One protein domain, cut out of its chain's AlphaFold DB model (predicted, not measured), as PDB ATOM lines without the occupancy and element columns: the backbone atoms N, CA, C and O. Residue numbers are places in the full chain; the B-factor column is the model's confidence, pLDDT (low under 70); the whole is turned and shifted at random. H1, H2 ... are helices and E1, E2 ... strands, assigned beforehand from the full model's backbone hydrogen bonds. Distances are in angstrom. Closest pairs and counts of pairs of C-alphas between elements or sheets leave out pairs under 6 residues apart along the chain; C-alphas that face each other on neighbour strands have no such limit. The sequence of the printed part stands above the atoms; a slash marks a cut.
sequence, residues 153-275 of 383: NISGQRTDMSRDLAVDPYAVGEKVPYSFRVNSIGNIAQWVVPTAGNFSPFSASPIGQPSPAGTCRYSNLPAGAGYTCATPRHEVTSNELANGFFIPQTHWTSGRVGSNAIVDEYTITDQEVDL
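This is residues 153 to 275 of the 383 residues of an uncharacterized protein of Arthrobacter sp. S41 (UniProt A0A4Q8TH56). Two strongly twisted sheets stand face to face over part of their length as an elongated sandwich, E4 E3 E7 E8 in one and E1 E2 E5 E6 in the other. E6 and the first residues of E2 reach beyond the first of these sheets toward the short helix H1, which lies at one end of the long axis. The printed part has 123 residues with one named helix and eight named strands, in the order E1 E2 E3 E4 E5 E6 H1 E7 E8. The class is mostly strand, though under half of the residues are in named elements, and neighbour strands are antiparallel in both sheets. The whole is compact, with a radius of gyration of the C-alphas of 15.5 A and spans of 49 by 25 by 21 A.

Look first at the sheet that runs E4, residues 218 to 221, E3, residues 190 to 197, E7, residues 249 to 256, and E8, residues 264 to 269, with E4 and E8 as edge strands. In the hairpin of E3 and E4, N 192 is 2.8 A from O 218. Between E3 and E7, N 193 and O 253 are 2.9 A apart, and in the hairpin of E7 and E8, N 252 and O 266 are 2.9 A apart. The other sheet is branched at E2, residues 175 to 184: E1, residues 153 to 158, lies on one side of it, and E5, residues 226 to 229, and E6, residues 233 to 235, lie on the other side. Find N 155 and O 181 at 3.0 A in the hairpin of E1 and E2, N 182 and O 227 at 2.9 A between E2 and E5, and N 176 and O 234 at 2.8 A between E2 and E6. The two sheets form a sandwich, two sheets face to face, their facing parts 10.4 A centre to centre and their best planes 26 degrees apart. Across it, the closest C-alphas of E1 and E8 are those of Ile 154 and Ile 268, 7.5 A apart. H1, residues 238 to 243, is not on either sheet, and in it every O i to N i+4 pair is within hydrogen-bond range.

Find C-alpha 153 at (85.927, -32.274, 24.336), where E1 begins its 17.6 A. E2, the longest strand, runs 28.2 A from C-alpha 175 at (77.638, -10.336, 15.992). E3 is 20.8 A long, E7 24.3 A, and E8 16.4 A, ending at C-alpha 269 at (74.617, -27.412, 23.651).

The two C-alphas farthest apart, those of Val 167 and Gly 258, are 50.3 A apart. The links E1 to E2 and E3 to E4 are long, with 16 and 20 residues. Residues 245 to 246 pair with residues 273 to 274, antiparallel. The printed part has no cut, and no printed residue is under 70 in pLDDT.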
ATOM      1  N   ASN A 153      86.544 -33.109  23.319       96.56
ATOM      2  CA  ASN A 153      85.927 -32.274  24.336       96.56
ATOM      3  C   ASN A 153      85.928 -30.828  23.826       96.56
ATOM      4  O   ASN A 153      86.987 -30.284  23.497       96.56
ATOM      5  N   ILE A 154      84.742 -30.232  23.722       97.25
ATOM      6  CA  ILE A 154      84.522 -28.923  23.107       97.25
ATOM      7  C   ILE A 154      83.807 -28.034  24.115       97.25
ATOM      8  O   ILE A 154      82.786 -28.418  24.673       97.25
ATOM      9  N   SER A 155      84.346 -26.839  24.321       96.06
ATOM     10  CA  SER A 155      83.745 -25.794  25.156       96.06
ATOM     11  C   SER A 155      83.814 -24.461  24.431       96.06
ATOM     12  O   SER A 155      84.667 -24.280  23.553       96.06
ATOM     13  N   GLY A 156      82.933 -23.529  24.780       95.38
ATOM     14  CA  GLY A 156      82.923 -22.208  24.180       95.38
ATOM     15  C   GLY A 156      82.734 -21.083  25.186       95.38
ATOM     16  O   GLY A 156      82.361 -21.307  26.329       95.38
ATOM     17  N   GLN A 157      83.045 -19.863  24.756       95.81
ATOM     18  CA  GLN A 157      82.729 -18.646  25.502       95.81
ATOM     19  C   GLN A 157      82.750 -17.419  24.592       95.81
ATOM     20  O   GLN A 157      83.447 -17.403  23.567       95.81
ATOM     21  N   ARG A 158      82.036 -16.362  24.997       96.31
ATOM     22  CA  ARG A 158      82.201 -15.034  24.397       96.31
ATOM     23  C   ARG A 158      83.633 -14.530  24.619       96.31
ATOM     24  O   ARG A 158      84.297 -14.912  25.578       96.31
ATOM     25  N   THR A 159      84.116 -13.669  23.736       96.69
ATOM     26  CA  THR A 159      85.502 -13.157  23.782       96.69
ATOM     27  C   THR A 159      85.597 -11.691  24.185       96.69
ATOM     28  O   THR A 159      86.658 -11.229  24.591       96.69
ATOM     29  N   ASP A 160      84.485 -10.972  24.150       96.75
ATOM     30  CA  ASP A 160      84.308  -9.597  24.610       96.75
ATOM     31  C   ASP A 160      83.874  -9.551  26.084       96.75
ATOM     32  O   ASP A 160      82.945  -8.847  26.466       96.75
ATOM     33  N   MET A 161      84.588 -10.289  26.937       93.06
ATOM     34  CA  MET A 161      84.296 -10.423  28.374       93.06
ATOM     35  C   MET A 161      84.329  -9.095  29.154       93.06
ATOM     36  O   MET A 161      83.906  -9.052  30.303       93.06
ATOM     37  N   SER A 162      84.858  -8.022  28.558       95.94
ATOM     38  CA  SER A 162      84.879  -6.676  29.140       95.94
ATOM     39  C   SER A 162      83.639  -5.838  28.815       95.94
ATOM     40  O   SER A 162      83.561  -4.702  29.278       95.94
ATOM     41  N   ARG A 163      82.716  -6.332  27.980       97.31
ATOM     42  CA  ARG A 163      81.480  -5.621  27.644       97.31
ATOM     43  C   ARG A 163      80.537  -5.621  28.844       97.31
ATOM     44  O   ARG A 163      80.194  -6.681  29.363       97.31
ATOM     45  N   ASP A 164      80.108  -4.434  29.256       97.50
ATOM     46  CA  ASP A 164      79.098  -4.257  30.298       97.50
ATOM     47  C   ASP A 164      77.701  -4.273  29.668       97.50
ATOM     48  O   ASP A 164      77.296  -3.311  29.019       97.50
ATOM     49  N   LEU A 165      76.961  -5.363  29.863       97.62
ATOM     50  CA  LEU A 165      75.641  -5.554  29.256       97.62
ATOM     51  C   LEU A 165      74.533  -4.697  29.883       97.62
ATOM     52  O   LEU A 165      73.438  -4.642  29.323       97.62
ATOM     53  N   ALA A 166      74.785  -4.043  31.021       97.00
ATOM     54  CA  ALA A 166      73.837  -3.099  31.609       97.00
ATOM     55  C   ALA A 166      73.868  -1.745  30.883       97.00
ATOM     56  O   ALA A 166      72.856  -1.049  30.815       97.00
ATOM     57  N   VAL A 167      75.030  -1.377  30.334       97.75
ATOM     58  CA  VAL A 167      75.255  -0.088  29.658       97.75
ATOM     59  C   VAL A 167      75.287  -0.241  28.137       97.75
ATOM     60  O   VAL A 167      74.829   0.648  27.421       97.75
ATOM     61  N   ASP A 168      75.804  -1.363  27.646       97.69
ATOM     62  CA  ASP A 168      75.972  -1.686  26.231       97.69
ATOM     63  C   ASP A 168      75.445  -3.109  25.944       97.69
ATOM     64  O   ASP A 168      76.235  -4.045  25.784       97.69
ATOM     65  N   PRO A 169      74.114  -3.321  25.939       97.88
ATOM     66  CA  PRO A 169      73.513  -4.592  25.537       97.88
ATOM     67  C   PRO A 169      73.688  -4.849  24.035       97.88
ATOM     68  O   PRO A 169      73.781  -3.910  23.243       97.88
ATOM     69  N   TYR A 170      73.660  -6.118  23.615       98.56
ATOM     70  CA  TYR A 170      73.674  -6.435  22.183       98.56
ATOM     71  C   TYR A 170      72.358  -6.036  21.502       98.56
ATOM     72  O   TYR A 170      71.278  -6.116  22.090       98.56
ATOM     73  N   ALA A 171      72.440  -5.680  20.221       98.38
ATOM     74  CA  ALA A 171      71.280  -5.418  19.370       98.38
ATOM     75  C   ALA A 171      70.971  -6.579  18.406       98.38
ATOM     76  O   ALA A 171      71.827  -7.406  18.097       98.38
ATOM     77  N   VAL A 172      69.748  -6.620  17.862       98.56
ATOM     78  CA  VAL A 172      69.386  -7.564  16.784       98.56
ATOM     79  C   VAL A 172      70.307  -7.366  15.575       98.56
ATOM     80  O   VAL A 172      70.538  -6.238  15.142       98.56
ATOM     81  N   GLY A 173      70.815  -8.465  15.020       98.31
ATOM     82  CA  GLY A 173      71.779  -8.477  13.918       98.31
ATOM     83  C   GLY A 173      73.227  -8.227  14.354       98.31
ATOM     84  O   GLY A 173      74.150  -8.357  13.544       98.31
ATOM     85  N   GLU A 174      73.463  -7.882  15.623       98.56
ATOM     86  CA  GLU A 174      74.814  -7.749  16.150       98.56
ATOM     87  C   GLU A 174      75.500  -9.116  16.257       98.56
ATOM     88  O   GLU A 174      74.868 -10.148  16.477       98.56
ATOM     89  N   LYS A 175      76.822  -9.125  16.069       98.00
ATOM     90  CA  LYS A 175      77.638 -10.336  15.992       98.00
ATOM     91  C   LYS A 175      78.407 -10.565  17.288       98.00
ATOM     92  O   LYS A 175      79.509 -10.039  17.444       98.00
ATOM     93  N   VAL A 176      77.870 -11.411  18.165       98.44
ATOM     94  CA  VAL A 176      78.524 -11.839  19.408       98.44
ATOM     95  C   VAL A 176      79.818 -12.592  19.075       98.44
ATOM     96  O   VAL A 176      79.768 -13.608  18.366       98.44
ATOM     97  N   PRO A 177      80.994 -12.134  19.544       97.44
ATOM     98  CA  PRO A 177      82.257 -12.782  19.250       97.44
ATOM     99  C   PRO A 177      82.504 -13.982  20.163       97.44
ATOM    100  O   PRO A 177      82.641 -13.826  21.371       97.44
ATOM    101  N   TYR A 178      82.605 -15.180  19.583       96.25
ATOM    102  CA  TYR A 178      82.657 -16.439  20.328       96.25
ATOM    103  C   TYR A 178      83.901 -17.258  19.974       96.25
ATOM    104  O   TYR A 178      84.330 -17.301  18.818       96.25
ATOM    105  N   SER A 179      84.486 -17.914  20.973       96.06
ATOM    106  CA  SER A 179      85.664 -18.761  20.816       96.06
ATOM    107  C   SER A 179      85.394 -20.172  21.307       96.06
ATOM    108  O   SER A 179      84.964 -20.360  22.441       96.06
ATOM    109  N   PHE A 180      85.733 -21.158  20.479       97.12
ATOM    110  CA  PHE A 180      85.686 -22.575  20.828       97.12
ATOM    111  C   PHE A 180      87.069 -23.080  21.220       97.12
ATOM    112  O   PHE A 180      88.049 -22.865  20.500       97.12
ATOM    113  N   ARG A 181      87.144 -23.806  22.333       97.44
ATOM    114  CA  ARG A 181      88.297 -24.617  22.713       97.44
ATOM    115  C   ARG A 181      87.978 -26.076  22.413       97.44
ATOM    116  O   ARG A 181      87.076 -26.647  23.018       97.44
ATOM    117  N   VAL A 182      88.741 -26.666  21.498       97.88
ATOM    118  CA  VAL A 182      88.579 -28.053  21.053       97.88
ATOM    119  C   VAL A 182      89.793 -28.849  21.506       97.88
ATOM    120  O   VAL A 182      90.916 -28.542  21.107       97.88
ATOM    121  N   ASN A 183      89.573 -29.869  22.328       97.50
ATOM    122  CA  ASN A 183      90.617 -30.758  22.820       97.50
ATOM    123  C   ASN A 183      90.354 -32.189  22.338       97.50
ATOM    124  O   ASN A 183      89.254 -32.713  22.491       97.50
ATOM    125  N   SER A 184      91.384 -32.820  21.787       96.19
ATOM    126  CA  SER A 184      91.426 -34.250  21.511       96.19
ATOM    127  C   SER A 184      91.512 -35.004  22.833       96.19
ATOM    128  O   SER A 184      92.431 -34.778  23.619       96.19
ATOM    129  N   ILE A 185      90.555 -35.894  23.069       93.56
ATOM    130  CA  ILE A 185      90.566 -36.849  24.188       93.56
ATOM    131  C   ILE A 185      90.769 -38.294  23.704       93.56
ATOM    132  O   ILE A 185      90.802 -39.211  24.518       93.56
ATOM    133  N   GLY A 186      90.914 -38.488  22.389       92.00
ATOM    134  CA  GLY A 186      91.267 -39.765  21.774       92.00
ATOM    135  C   GLY A 186      92.763 -40.081  21.857       92.00
ATOM    136  O   GLY A 186      93.588 -39.221  22.191       92.00
ATOM    137  N   ASN A 187      93.117 -41.321  21.516       92.25
ATOM    138  CA  ASN A 187      94.494 -41.822  21.551       92.25
ATOM    139  C   ASN A 187      95.220 -41.819  20.198       92.25
ATOM    140  O   ASN A 187      96.415 -42.113  20.146       92.25
ATOM    141  N   ILE A 188      94.537 -41.436  19.120       93.25
ATOM    142  CA  ILE A 188      95.132 -41.249  17.794       93.25
ATOM    143  C   ILE A 188      94.976 -39.815  17.291       93.25
ATOM    144  O   ILE A 188      94.193 -39.017  17.809       93.25
ATOM    145  N   ALA A 189      95.734 -39.487  16.245       94.94
ATOM    146  CA  ALA A 189      95.503 -38.268  15.490       94.94
ATOM    147  C   ALA A 189      94.166 -38.343  14.733       94.94
ATOM    148  O   ALA A 189      93.849 -39.355  14.099       94.94
ATOM    149  N   GLN A 190      93.408 -37.248  14.763       96.44
ATOM    150  CA  GLN A 190      92.072 -37.164  14.177       96.44
ATOM    151  C   GLN A 190      91.873 -35.869  13.390       96.44
ATOM    152  O   GLN A 190      92.457 -34.833  13.707       96.44
ATOM    153  N   TRP A 191      91.041 -35.904  12.357       95.38
ATOM    154  CA  TRP A 191      90.482 -34.682  11.788       95.38
ATOM    155  C   TRP A 191      89.241 -34.268  12.588       95.38
ATOM    156  O   TRP A 191      88.591 -35.094  13.225       95.38
ATOM    157  N   VAL A 192      88.916 -32.976  12.550       95.69
ATOM    158  CA  VAL A 192      87.762 -32.363  13.216       95.69
ATOM    159  C   VAL A 192      87.071 -31.418  12.244       95.69
ATOM    160  O   VAL A 192      87.726 -30.545  11.665       95.69
ATOM    161  N   VAL A 193      85.761 -31.573  12.073       94.56
ATOM    162  CA  VAL A 193      84.938 -30.748  11.183       94.56
ATOM    163  C   VAL A 193      83.670 -30.311  11.923       94.56
ATOM    164  O   VAL A 193      82.835 -31.162  12.226       94.56
ATOM    165  N   PRO A 194      83.480 -29.010  12.199       95.12
ATOM    166  CA  PRO A 194      82.165 -28.488  12.561       95.12
ATOM    167  C   PRO A 194      81.254 -28.500  11.336       95.12
ATOM    168  O   PRO A 194      81.592 -27.953  10.287       95.12
ATOM    169  N   THR A 195      80.092 -29.120  11.451       92.62
ATOM    170  CA  THR A 195      79.183 -29.354  10.324       92.62
ATOM    171  C   THR A 195      77.971 -28.428  10.365       92.62
ATOM    172  O   THR A 195      77.497 -28.005   9.311       92.62
ATOM    173  N   ALA A 196      77.512 -28.025  11.552       93.44
ATOM    174  CA  ALA A 196      76.384 -27.105  11.719       93.44
ATOM    175  C   ALA A 196      76.436 -26.359  13.059       93.44
ATOM    176  O   ALA A 196      77.140 -26.761  13.979       93.44
ATOM    177  N   GLY A 197      75.667 -25.280  13.187       94.69
ATOM    178  CA  GLY A 197      75.485 -24.554  14.443       94.69
ATOM    179  C   GLY A 197      74.929 -23.152  14.221       94.69
ATOM    180  O   GLY A 197      74.840 -22.697  13.081       94.69
ATOM    181  N   ASN A 198      74.594 -22.447  15.299       96.62
ATOM    182  CA  ASN A 198      74.094 -21.065  15.254       96.62
ATOM    183  C   ASN A 198      75.213 -20.006  15.168       96.62
ATOM    184  O   ASN A 198      75.073 -18.900  15.688       96.62
ATOM    185  N   PHE A 199      76.318 -20.332  14.488       96.12
ATOM    186  CA  PHE A 199      77.494 -19.474  14.336       96.12
ATOM    187  C   PHE A 199      77.930 -19.339  12.872       96.12
ATOM    188  O   PHE A 199      77.743 -20.245  12.059       96.12
ATOM    189  N   SER A 200      78.581 -18.223  12.537       93.12
ATOM    190  CA  SER A 200      79.149 -17.956  11.215       93.12
ATOM    191  C   SER A 200      80.447 -17.126  11.288       93.12
ATOM    192  O   SER A 200      80.514 -16.181  12.075       93.12
ATOM    193  N   PRO A 201      81.481 -17.426  10.475       91.38
ATOM    194  CA  PRO A 201      81.650 -18.679   9.744       91.38
ATOM    195  C   PRO A 201      81.877 -19.822  10.742       91.38
ATOM    196  O   PRO A 201      82.607 -19.663  11.719       91.38
ATOM    197  N   PHE A 202      81.242 -20.968  10.516       87.31
ATOM    198  CA  PHE A 202      81.401 -22.128  11.396       87.31
ATOM    199  C   PHE A 202      81.308 -23.439  10.633       87.31
ATOM    200  O   PHE A 202      82.229 -24.237  10.714       87.31
ATOM    201  N   SER A 203      80.245 -23.629   9.847       84.25
ATOM    202  CA  SER A 203      80.063 -24.844   9.053       84.25
ATOM    203  C   SER A 203      81.192 -25.001   8.031       84.25
ATOM    204  O   SER A 203      81.393 -24.157   7.153       84.25
ATOM    205  N   ALA A 204      81.946 -26.084   8.181       83.88
ATOM    206  CA  ALA A 204      82.934 -26.541   7.229       83.88
ATOM    207  C   ALA A 204      82.307 -27.584   6.297       83.88
ATOM    208  O   ALA A 204      81.428 -28.358   6.675       83.88
ATOM    209  N   SER A 205      82.793 -27.632   5.062       80.69
ATOM    210  CA  SER A 205      82.463 -28.720   4.147       80.69
ATOM    211  C   SER A 205      83.087 -30.037   4.631       80.69
ATOM    212  O   SER A 205      84.089 -30.008   5.359       80.69
ATOM    213  N   PRO A 206      82.540 -31.195   4.208       78.56
ATOM    214  CA  PRO A 206      83.098 -32.503   4.544       78.56
ATOM    215  C   PRO A 206      84.595 -32.619   4.223       78.56
ATOM    216  O   PRO A 206      85.143 -31.876   3.400       78.56
ATOM    217  N   ILE A 207      85.272 -33.583   4.849       75.31
ATOM    218  CA  ILE A 207      86.708 -33.804   4.624       75.31
ATOM    219  C   ILE A 207      86.978 -34.023   3.136       75.31
ATOM    220  O   ILE A 207      86.211 -34.666   2.423       75.31
ATOM    221  N   GLY A 208      88.088 -33.457   2.671       74.81
ATOM    222  CA  GLY A 208      88.474 -33.493   1.263       74.81
ATOM    223  C   GLY A 208      87.818 -32.413   0.399       74.81
ATOM    224  O   GLY A 208      88.241 -32.245  -0.738       74.81
ATOM    225  N   GLN A 209      86.866 -31.639   0.928       81.31
ATOM    226  CA  GLN A 209      86.295 -30.483   0.233       81.31
ATOM    227  C   GLN A 209      86.881 -29.159   0.759       81.31
ATOM    228  O   GLN A 209      87.225 -29.069   1.947       81.31
ATOM    229  N   PRO A 210      87.012 -28.124  -0.094       82.62
ATOM    230  CA  PRO A 210      87.349 -26.771   0.342       82.62
ATOM    231  C   PRO A 210      86.305 -26.234   1.323       82.62
ATOM    232  O   PRO A 210      85.122 -26.525   1.197       82.62
ATOM    233  N   SER A 211      86.721 -25.432   2.297       83.50
ATOM    234  CA  SER A 211      85.818 -24.716   3.207       83.50
ATOM    235  C   SER A 211      86.280 -23.265   3.321       83.50
ATOM    236  O   SER A 211      87.482 -23.016   3.172       83.50
ATOM    237  N   PRO A 212      85.376 -22.304   3.575       82.19
ATOM    238  CA  PRO A 212      85.775 -20.938   3.888       82.19
ATOM    239  C   PRO A 212      86.783 -20.895   5.046       82.19
ATOM    240  O   PRO A 212      86.789 -21.762   5.920       82.19
ATOM    241  N   ALA A 213      87.634 -19.873   5.080       80.94
ATOM    242  CA  ALA A 213      88.506 -19.667   6.230       80.94
ATOM    243  C   ALA A 213      87.675 -19.373   7.496       80.94
ATOM    244  O   ALA A 213      86.630 -18.727   7.431       80.94
ATOM    245  N   GLY A 214      88.157 -19.826   8.657       82.19
ATOM    246  CA  GLY A 214      87.517 -19.559   9.950       82.19
ATOM    247  C   GLY A 214      86.415 -20.540  10.366       82.19
ATOM    248  O   GLY A 214      85.765 -20.304  11.379       82.19
ATOM    249  N   THR A 215      86.219 -21.653   9.655       87.75
ATOM    250  CA  THR A 215      85.199 -22.679   9.957       87.75
ATOM    251  C   THR A 215      85.655 -23.705  11.001       87.75
ATOM    252  O   THR A 215      85.351 -24.878  10.856       87.75
ATOM    253  N   CYS A 216      86.499 -23.320  11.965       93.12
ATOM    254  CA  CYS A 216      87.050 -24.161  13.048       93.12
ATOM    255  C   CYS A 216      87.477 -25.601  12.701       93.12
ATOM    256  O   CYS A 216      87.550 -26.447  13.582       93.12
ATOM    257  N   ARG A 217      87.772 -25.906  11.437       93.44
ATOM    258  CA  ARG A 217      88.194 -27.232  10.993       93.44
ATOM    259  C   ARG A 217      89.656 -27.453  11.354       93.44
ATOM    260  O   ARG A 217      90.476 -26.547  11.211       93.44
ATOM    261  N   TYR A 218      89.998 -28.686  11.714       93.81
ATOM    262  CA  TYR A 218      91.378 -29.093  11.962       93.81
ATOM    263  C   TYR A 218      91.663 -30.435  11.287       93.81
ATOM    264  O   TYR A 218      91.017 -31.430  11.585       93.81
ATOM    265  N   SER A 219      92.621 -30.493  10.360       92.12
ATOM    266  CA  SER A 219      92.796 -31.685   9.505       92.12
ATOM    267  C   SER A 219      93.644 -32.802  10.122       92.12
ATOM    268  O   SER A 219      93.575 -33.932   9.652       92.12
ATOM    269  N   ASN A 220      94.468 -32.505  11.129       94.62
ATOM    270  CA  ASN A 220      95.357 -33.485  11.761       94.62
ATOM    271  C   ASN A 220      95.644 -33.110  13.222       94.62
ATOM    272  O   ASN A 220      96.757 -32.710  13.552       94.62
ATOM    273  N   LEU A 221      94.616 -33.144  14.071       96.38
ATOM    274  CA  LEU A 221      94.722 -32.839  15.494       96.38
ATOM    275  C   LEU A 221      95.387 -34.029  16.202       96.38
ATOM    276  O   LEU A 221      94.785 -35.106  16.228       96.38
ATOM    277  N   PRO A 222      96.595 -33.875  16.777       94.94
ATOM    278  CA  PRO A 222      97.259 -34.981  17.463       94.94
ATOM    279  C   PRO A 222      96.468 -35.486  18.678       94.94
ATOM    280  O   PRO A 222      95.676 -34.752  19.279       94.94
ATOM    281  N   ALA A 223      96.717 -36.735  19.076       91.81
ATOM    282  CA  ALA A 223      96.184 -37.302  20.316       91.81
ATOM    283  C   ALA A 223      96.531 -36.407  21.520       91.81
ATOM    284  O   ALA A 223      97.667 -35.942  21.644       91.81
ATOM    285  N   GLY A 224      95.549 -36.122  22.378       90.06
ATOM    286  CA  GLY A 224      95.715 -35.264  23.561       90.06
ATOM    287  C   GLY A 224      95.978 -33.771  23.293       90.06
ATOM    288  O   GLY A 224      96.065 -32.990  24.242       90.06
ATOM    289  N   ALA A 225      96.118 -33.341  22.036       95.38
ATOM    290  CA  ALA A 225      96.325 -31.936  21.692       95.38
ATOM    291  C   ALA A 225      95.004 -31.151  21.677       95.38
ATOM    292  O   ALA A 225      93.916 -31.717  21.660       95.38
ATOM    293  N   GLY A 226      95.086 -29.824  21.628       96.94
ATOM    294  CA  GLY A 226      93.912 -28.973  21.472       96.94
ATOM    295  C   GLY A 226      94.228 -27.672  20.752       96.94
ATOM    296  O   GLY A 226      95.388 -27.276  20.643       96.94
ATOM    297  N   TYR A 227      93.189 -27.005  20.264       97.19
ATOM    298  CA  TYR A 227      93.293 -25.722  19.576       97.19
ATOM    299  C   TYR A 227      92.132 -24.801  19.945       97.19
ATOM    300  O   TYR A 227      91.101 -25.229  20.466       97.19
ATOM    301  N   THR A 228      92.333 -23.511  19.688       97.19
ATOM    302  CA  THR A 228      91.325 -22.473  19.909       97.19
ATOM    303  C   THR A 228      90.891 -21.901  18.569       97.19
ATOM    304  O   THR A 228      91.734 -21.582  17.731       97.19
ATOM    305  N   CYS A 229      89.584 -21.765  18.370       95.25
ATOM    306  CA  CYS A 229      88.990 -21.154  17.194       95.25
ATOM    307  C   CYS A 229      88.140 -19.950  17.605       95.25
ATOM    308  O   CYS A 229      87.054 -20.124  18.147       95.25
ATOM    309  N   ALA A 230      88.631 -18.738  17.331       95.12
ATOM    310  CA  ALA A 230      88.014 -17.473  17.755       95.12
ATOM    311  C   ALA A 230      87.377 -16.669  16.600       95.12
ATOM    312  O   ALA A 230      87.061 -15.485  16.741       95.12
ATOM    313  N   THR A 231      87.231 -17.285  15.429       93.75
ATOM    314  CA  THR A 231      86.621 -16.684  14.234       93.75
ATOM    315  C   THR A 231      85.089 -16.680  14.213       93.75
ATOM    316  O   THR A 231      84.549 -15.727  13.648       93.75
ATOM    317  N   PRO A 232      84.360 -17.655  14.795       94.50
ATOM    318  CA  PRO A 232      82.907 -17.681  14.675       94.50
ATOM    319  C   PRO A 232      82.230 -16.521  15.404       94.50
ATOM    320  O   PRO A 232      82.717 -16.011  16.418       94.50
ATOM    321  N   ARG A 233      81.083 -16.102  14.879       96.56
ATOM    322  CA  ARG A 233      80.194 -15.097  15.460       96.56
ATOM    323  C   ARG A 233      78.770 -15.627  15.503       96.56
ATOM    324  O   ARG A 233      78.360 -16.299  14.562       96.56
ATOM    325  N   HIS A 234      78.031 -15.313  16.557       97.88
ATOM    326  CA  HIS A 234      76.588 -15.548  16.610       97.88
ATOM    327  C   HIS A 234      75.858 -14.241  16.288       97.88
ATOM    328  O   HIS A 234      76.177 -13.211  16.872       97.88
ATOM    329  N   GLU A 235      74.944 -14.270  15.320       98.38
ATOM    330  CA  GLU A 235      74.124 -13.112  14.962       98.38
ATOM    331  C   GLU A 235      72.845 -13.123  15.794       98.38
ATOM    332  O   GLU A 235      72.052 -14.056  15.687       98.38
ATOM    333  N   VAL A 236      72.660 -12.085  16.608       98.69
ATOM    334  CA  VAL A 236      71.543 -11.992  17.551       98.69
ATOM    335  C   VAL A 236      70.213 -11.881  16.813       98.69
ATOM    336  O   VAL A 236      69.996 -10.958  16.027       98.69
ATOM    337  N   THR A 237      69.274 -12.771  17.119       98.56
ATOM    338  CA  THR A 237      67.899 -12.692  16.617       98.56
ATOM    339  C   THR A 237      67.002 -11.848  17.524       98.56
ATOM    340  O   THR A 237      67.269 -11.641  18.707       98.56
ATOM    341  N   SER A 238      65.868 -11.391  16.989       98.00
ATOM    342  CA  SER A 238      64.861 -10.673  17.782       98.00
ATOM    343  C   SER A 238      64.266 -11.523  18.909       98.00
ATOM    344  O   SER A 238      63.924 -10.989  19.959       98.00
ATOM    345  N   ASN A 239      64.150 -12.839  18.711       97.88
ATOM    346  CA  ASN A 239      63.624 -13.748  19.728       97.88
ATOM    347  C   ASN A 239      64.628 -13.967  20.871       97.88
ATOM    348  O   ASN A 239      64.238 -13.968  22.033       97.88
ATOM    349  N   GLU A 240      65.917 -14.111  20.557       98.56
ATOM    350  CA  GLU A 240      66.975 -14.195  21.574       98.56
ATOM    351  C   GLU A 240      67.091 -12.892  22.360       98.56
ATOM    352  O   GLU A 240      67.194 -12.929  23.582       98.56
ATOM    353  N   LEU A 241      66.980 -11.738  21.693       98.19
ATOM    354  CA  LEU A 241      66.987 -10.456  22.394       98.19
ATOM    355  C   LEU A 241      65.771 -10.295  23.317       98.19
ATOM    356  O   LEU A 241      65.932  -9.827  24.439       98.19
ATOM    357  N   ALA A 242      64.579 -10.733  22.895       97.94
ATOM    358  CA  ALA A 242      63.400 -10.749  23.765       97.94
ATOM    359  C   ALA A 242      63.609 -11.650  24.993       97.94
ATOM    360  O   ALA A 242      63.207 -11.292  26.096       97.94
ATOM    361  N   ASN A 243      64.284 -12.791  24.829       98.25
ATOM    362  CA  ASN A 243      64.674 -13.654  25.945       98.25
ATOM    363  C   ASN A 243      65.835 -13.074  26.773       98.25
ATOM    364  O   ASN A 243      65.987 -13.438  27.934       98.25
ATOM    365  N   GLY A 244      66.646 -12.179  26.209       98.38
ATOM    366  CA  GLY A 244      67.843 -11.612  26.832       98.38
ATOM    367  C   GLY A 244      69.085 -12.507  26.765       98.38
ATOM    368  O   GLY A 244      70.106 -12.163  27.355       98.38
ATOM    369  N   PHE A 245      69.024 -13.640  26.064       98.56
ATOM    370  CA  PHE A 245      70.125 -14.594  25.919       98.56
ATOM    371  C   PHE A 245      69.941 -15.466  24.667       98.56
ATOM    372  O   PHE A 245      68.837 -15.591  24.130       98.56
ATOM    373  N   PHE A 246      71.018 -16.125  24.245       98.44
ATOM    374  CA  PHE A 246      70.968 -17.242  23.300       98.44
ATOM    375  C   PHE A 246      71.649 -18.479  23.895       98.44
ATOM    376  O   PHE A 246      72.395 -18.382  24.868       98.44
ATOM    377  N   ILE A 247      71.399 -19.651  23.308       97.88
ATOM    378  CA  ILE A 247      72.053 -20.907  23.694       97.88
ATOM    379  C   ILE A 247      72.990 -21.327  22.554       97.88
ATOM    380  O   ILE A 247      72.517 -21.569  21.438       97.88
ATOM    381  N   PRO A 248      74.311 -21.419  22.777       97.56
ATOM    382  CA  PRO A 248      75.243 -21.962  21.797       97.56
ATOM    383  C   PRO A 248      74.893 -23.411  21.456       97.56
ATOM    384  O   PRO A 248      74.855 -24.275  22.332       97.56
ATOM    385  N   GLN A 249      74.674 -23.690  20.172       96.56
ATOM    386  CA  GLN A 249      74.394 -25.036  19.680       96.56
ATOM    387  C   GLN A 249      75.244 -25.325  18.453       96.56
ATOM    388  O   GLN A 249      75.198 -24.601  17.457       96.56
ATOM    389  N   THR A 250      76.041 -26.388  18.525       96.50
ATOM    390  CA  THR A 250      76.967 -26.764  17.455       96.50
ATOM    391  C   THR A 250      77.007 -28.264  17.239       96.50
ATOM    392  O   THR A 250      76.759 -29.057  18.145       96.50
ATOM    393  N   HIS A 251      77.343 -28.641  16.014       96.06
ATOM    394  CA  HIS A 251      77.475 -30.012  15.580       96.06
ATOM    395  C   HIS A 251      78.859 -30.229  14.976       96.06
ATOM    396  O   HIS A 251      79.329 -29.417  14.172       96.06
ATOM    397  N   TRP A 252      79.513 -31.307  15.391       95.94
ATOM    398  CA  TRP A 252      80.887 -31.621  15.028       95.94
ATOM    399  C   TRP A 252      81.010 -33.081  14.648       95.94
ATOM    400  O   TRP A 252      80.328 -33.938  15.196       95.94
ATOM    401  N   THR A 253      81.949 -33.363  13.762       94.62
ATOM    402  CA  THR A 253      82.346 -34.721  13.407       94.62
ATOM    403  C   THR A 253      83.851 -34.858  13.557       94.62
ATOM    404  O   THR A 253      84.600 -33.887  13.375       94.62
ATOM    405  N   SER A 254      84.300 -36.062  13.885       95.19
ATOM    406  CA  SER A 254      85.714 -36.416  13.884       95.19
ATOM    407  C   SER A 254      85.943 -37.803  13.301       95.19
ATOM    408  O   SER A 254      85.029 -38.616  13.132       95.19
ATOM    409  N   GLY A 255      87.197 -38.067  12.958       94.06
ATOM    410  CA  GLY A 255      87.607 -39.372  12.480       94.06
ATOM    411  C   GLY A 255      89.096 -39.450  12.216       94.06
ATOM    412  O   GLY A 255      89.852 -38.495  12.406       94.06
ATOM    413  N   ARG A 256      89.534 -40.631  11.793       93.81
ATOM    414  CA  ARG A 256      90.951 -40.945  11.626       93.81
ATOM    415  C   ARG A 256      91.589 -40.137  10.498       93.81
ATOM    416  O   ARG A 256      91.083 -40.104   9.377       93.81
ATOM    417  N   VAL A 257      92.781 -39.603  10.749       92.88
ATOM    418  CA  VAL A 257      93.621 -39.001   9.701       92.88
ATOM    419  C   VAL A 257      93.939 -40.014   8.595       92.88
ATOM    420  O   VAL A 257      94.384 -41.125   8.859       92.88
ATOM    421  N   GLY A 258      93.725 -39.620   7.338       90.31
ATOM    422  CA  GLY A 258      93.891 -40.500   6.173       90.31
ATOM    423  C   GLY A 258      92.638 -41.303   5.802       90.31
ATOM    424  O   GLY A 258      92.637 -41.975   4.776       90.31
ATOM    425  N   SER A 259      91.561 -41.193   6.585       89.88
ATOM    426  CA  SER A 259      90.225 -41.687   6.250       89.88
ATOM    427  C   SER A 259      89.228 -40.529   6.223       89.88
ATOM    428  O   SER A 259      89.315 -39.615   7.038       89.88
ATOM    429  N   ASN A 260      88.246 -40.584   5.324       87.31
ATOM    430  CA  ASN A 260      87.126 -39.635   5.307       87.31
ATOM    431  C   ASN A 260      85.893 -40.163   6.061       87.31
ATOM    432  O   ASN A 260      84.852 -39.513   6.058       87.31
ATOM    433  N   ALA A 261      85.982 -41.353   6.662       91.12
ATOM    434  CA  ALA A 261      84.878 -41.940   7.410       91.12
ATOM    435  C   ALA A 261      84.690 -41.214   8.746       91.12
ATOM    436  O   ALA A 261      85.637 -41.136   9.532       91.12
ATOM    437  N   ILE A 262      83.474 -40.721   8.988       92.56
ATOM    438  CA  ILE A 262      83.053 -40.185  10.286       92.56
ATOM    439  C   ILE A 262      83.090 -41.332  11.295       92.56
ATOM    440  O   ILE A 262      82.472 -42.372  11.068       92.56
ATOM    441  N   VAL A 263      83.854 -41.143  12.368       93.88
ATOM    442  CA  VAL A 263      83.954 -42.102  13.473       93.88
ATOM    443  C   VAL A 263      83.052 -41.652  14.611       93.88
ATOM    444  O   VAL A 263      82.245 -42.442  15.085       93.88
ATOM    445  N   ASP A 264      83.139 -40.371  14.974       94.50
ATOM    446  CA  ASP A 264      82.305 -39.775  16.008       94.50
ATOM    447  C   ASP A 264      81.556 -38.552  15.486       94.50
ATOM    448  O   ASP A 264      82.026 -37.802  14.621       94.50
ATOM    449  N   GLU A 265      80.398 -38.327  16.092       95.25
ATOM    450  CA  GLU A 265      79.529 -37.194  15.842       95.25
ATOM    451  C   GLU A 265      79.058 -36.618  17.183       95.25
ATOM    452  O   GLU A 265      78.692 -37.351  18.104       95.25
ATOM    453  N   TYR A 266      79.098 -35.293  17.309       95.62
ATOM    454  CA  TYR A 266      78.855 -34.585  18.560       95.62
ATOM    455  C   TYR A 266      77.826 -33.489  18.354       95.62
ATOM    456  O   TYR A 266      77.974 -32.646  17.470       95.62
ATOM    457  N   THR A 267      76.837 -33.438  19.238       96.38
ATOM    458  CA  THR A 267      75.942 -32.288  19.383       96.38
ATOM    459  C   THR A 267      76.242 -31.624  20.713       96.38
ATOM    460  O   THR A 267      76.031 -32.211  21.771       96.38
ATOM    461  N   ILE A 268      76.757 -30.400  20.650       95.75
ATOM    462  CA  ILE A 268      77.154 -29.610  21.813       95.75
ATOM    463  C   ILE A 268      76.121 -28.505  22.005       95.75
ATOM    464  O   ILE A 268      75.930 -27.676  21.116       95.75
ATOM    465  N   THR A 269      75.460 -28.511  23.162       96.31
ATOM    466  CA  THR A 269      74.617 -27.412  23.651       96.31
ATOM    467  C   THR A 269      75.276 -26.870  24.912       96.31
ATOM    468  O   THR A 269      75.469 -27.630  25.859       96.31
ATOM    469  N   ASP A 270      75.682 -25.604  24.884       94.44
ATOM    470  CA  ASP A 270      76.359 -24.942  26.008       94.44
ATOM    471  C   ASP A 270      75.346 -24.201  26.903       94.44
ATOM    472  O   ASP A 270      74.138 -24.249  26.660       94.44
ATOM    473  N   GLN A 271      75.826 -23.532  27.950       95.81
ATOM    474  CA  GLN A 271      74.992 -22.694  28.818       95.81
ATOM    475  C   GLN A 271      74.480 -21.431  28.110       95.81
ATOM    476  O   GLN A 271      75.003 -21.015  27.074       95.81
ATOM    477  N   GLU A 272      73.457 -20.802  28.697       97.50
ATOM    478  CA  GLU A 272      72.931 -19.515  28.236       97.50
ATOM    479  C   GLU A 272      74.031 -18.446  28.189       97.50
ATOM    480  O   GLU A 272      74.806 -18.270  29.132       97.50
ATOM    481  N   VAL A 273      74.075 -17.703  27.085       97.88
ATOM    482  CA  VAL A 273      74.947 -16.542  26.919       97.88
ATOM    483  C   VAL A 273      74.089 -15.288  26.909       97.88
ATOM    484  O   VAL A 273      73.353 -15.027  25.956       97.88
ATOM    485  N   ASP A 274      74.218 -14.506  27.976       98.06
ATOM    486  CA  ASP A 274      73.463 -13.269  28.160       98.06
ATOM    487  C   ASP A 274      73.807 -12.230  27.095       98.06
ATOM    488  O   ASP A 274      74.981 -11.924  26.851       98.06
ATOM    489  N   LEU A 275      72.757 -11.668  26.504       98.50
ATOM    490  CA  LEU A 275      72.805 -10.581  25.531       98.50
ATOM    491  C   LEU A 275      72.532  -9.211  26.174       98.50
ATOM    492  O   LEU A 275      72.844  -8.172  25.596       98.50
TER     493      LEU A 275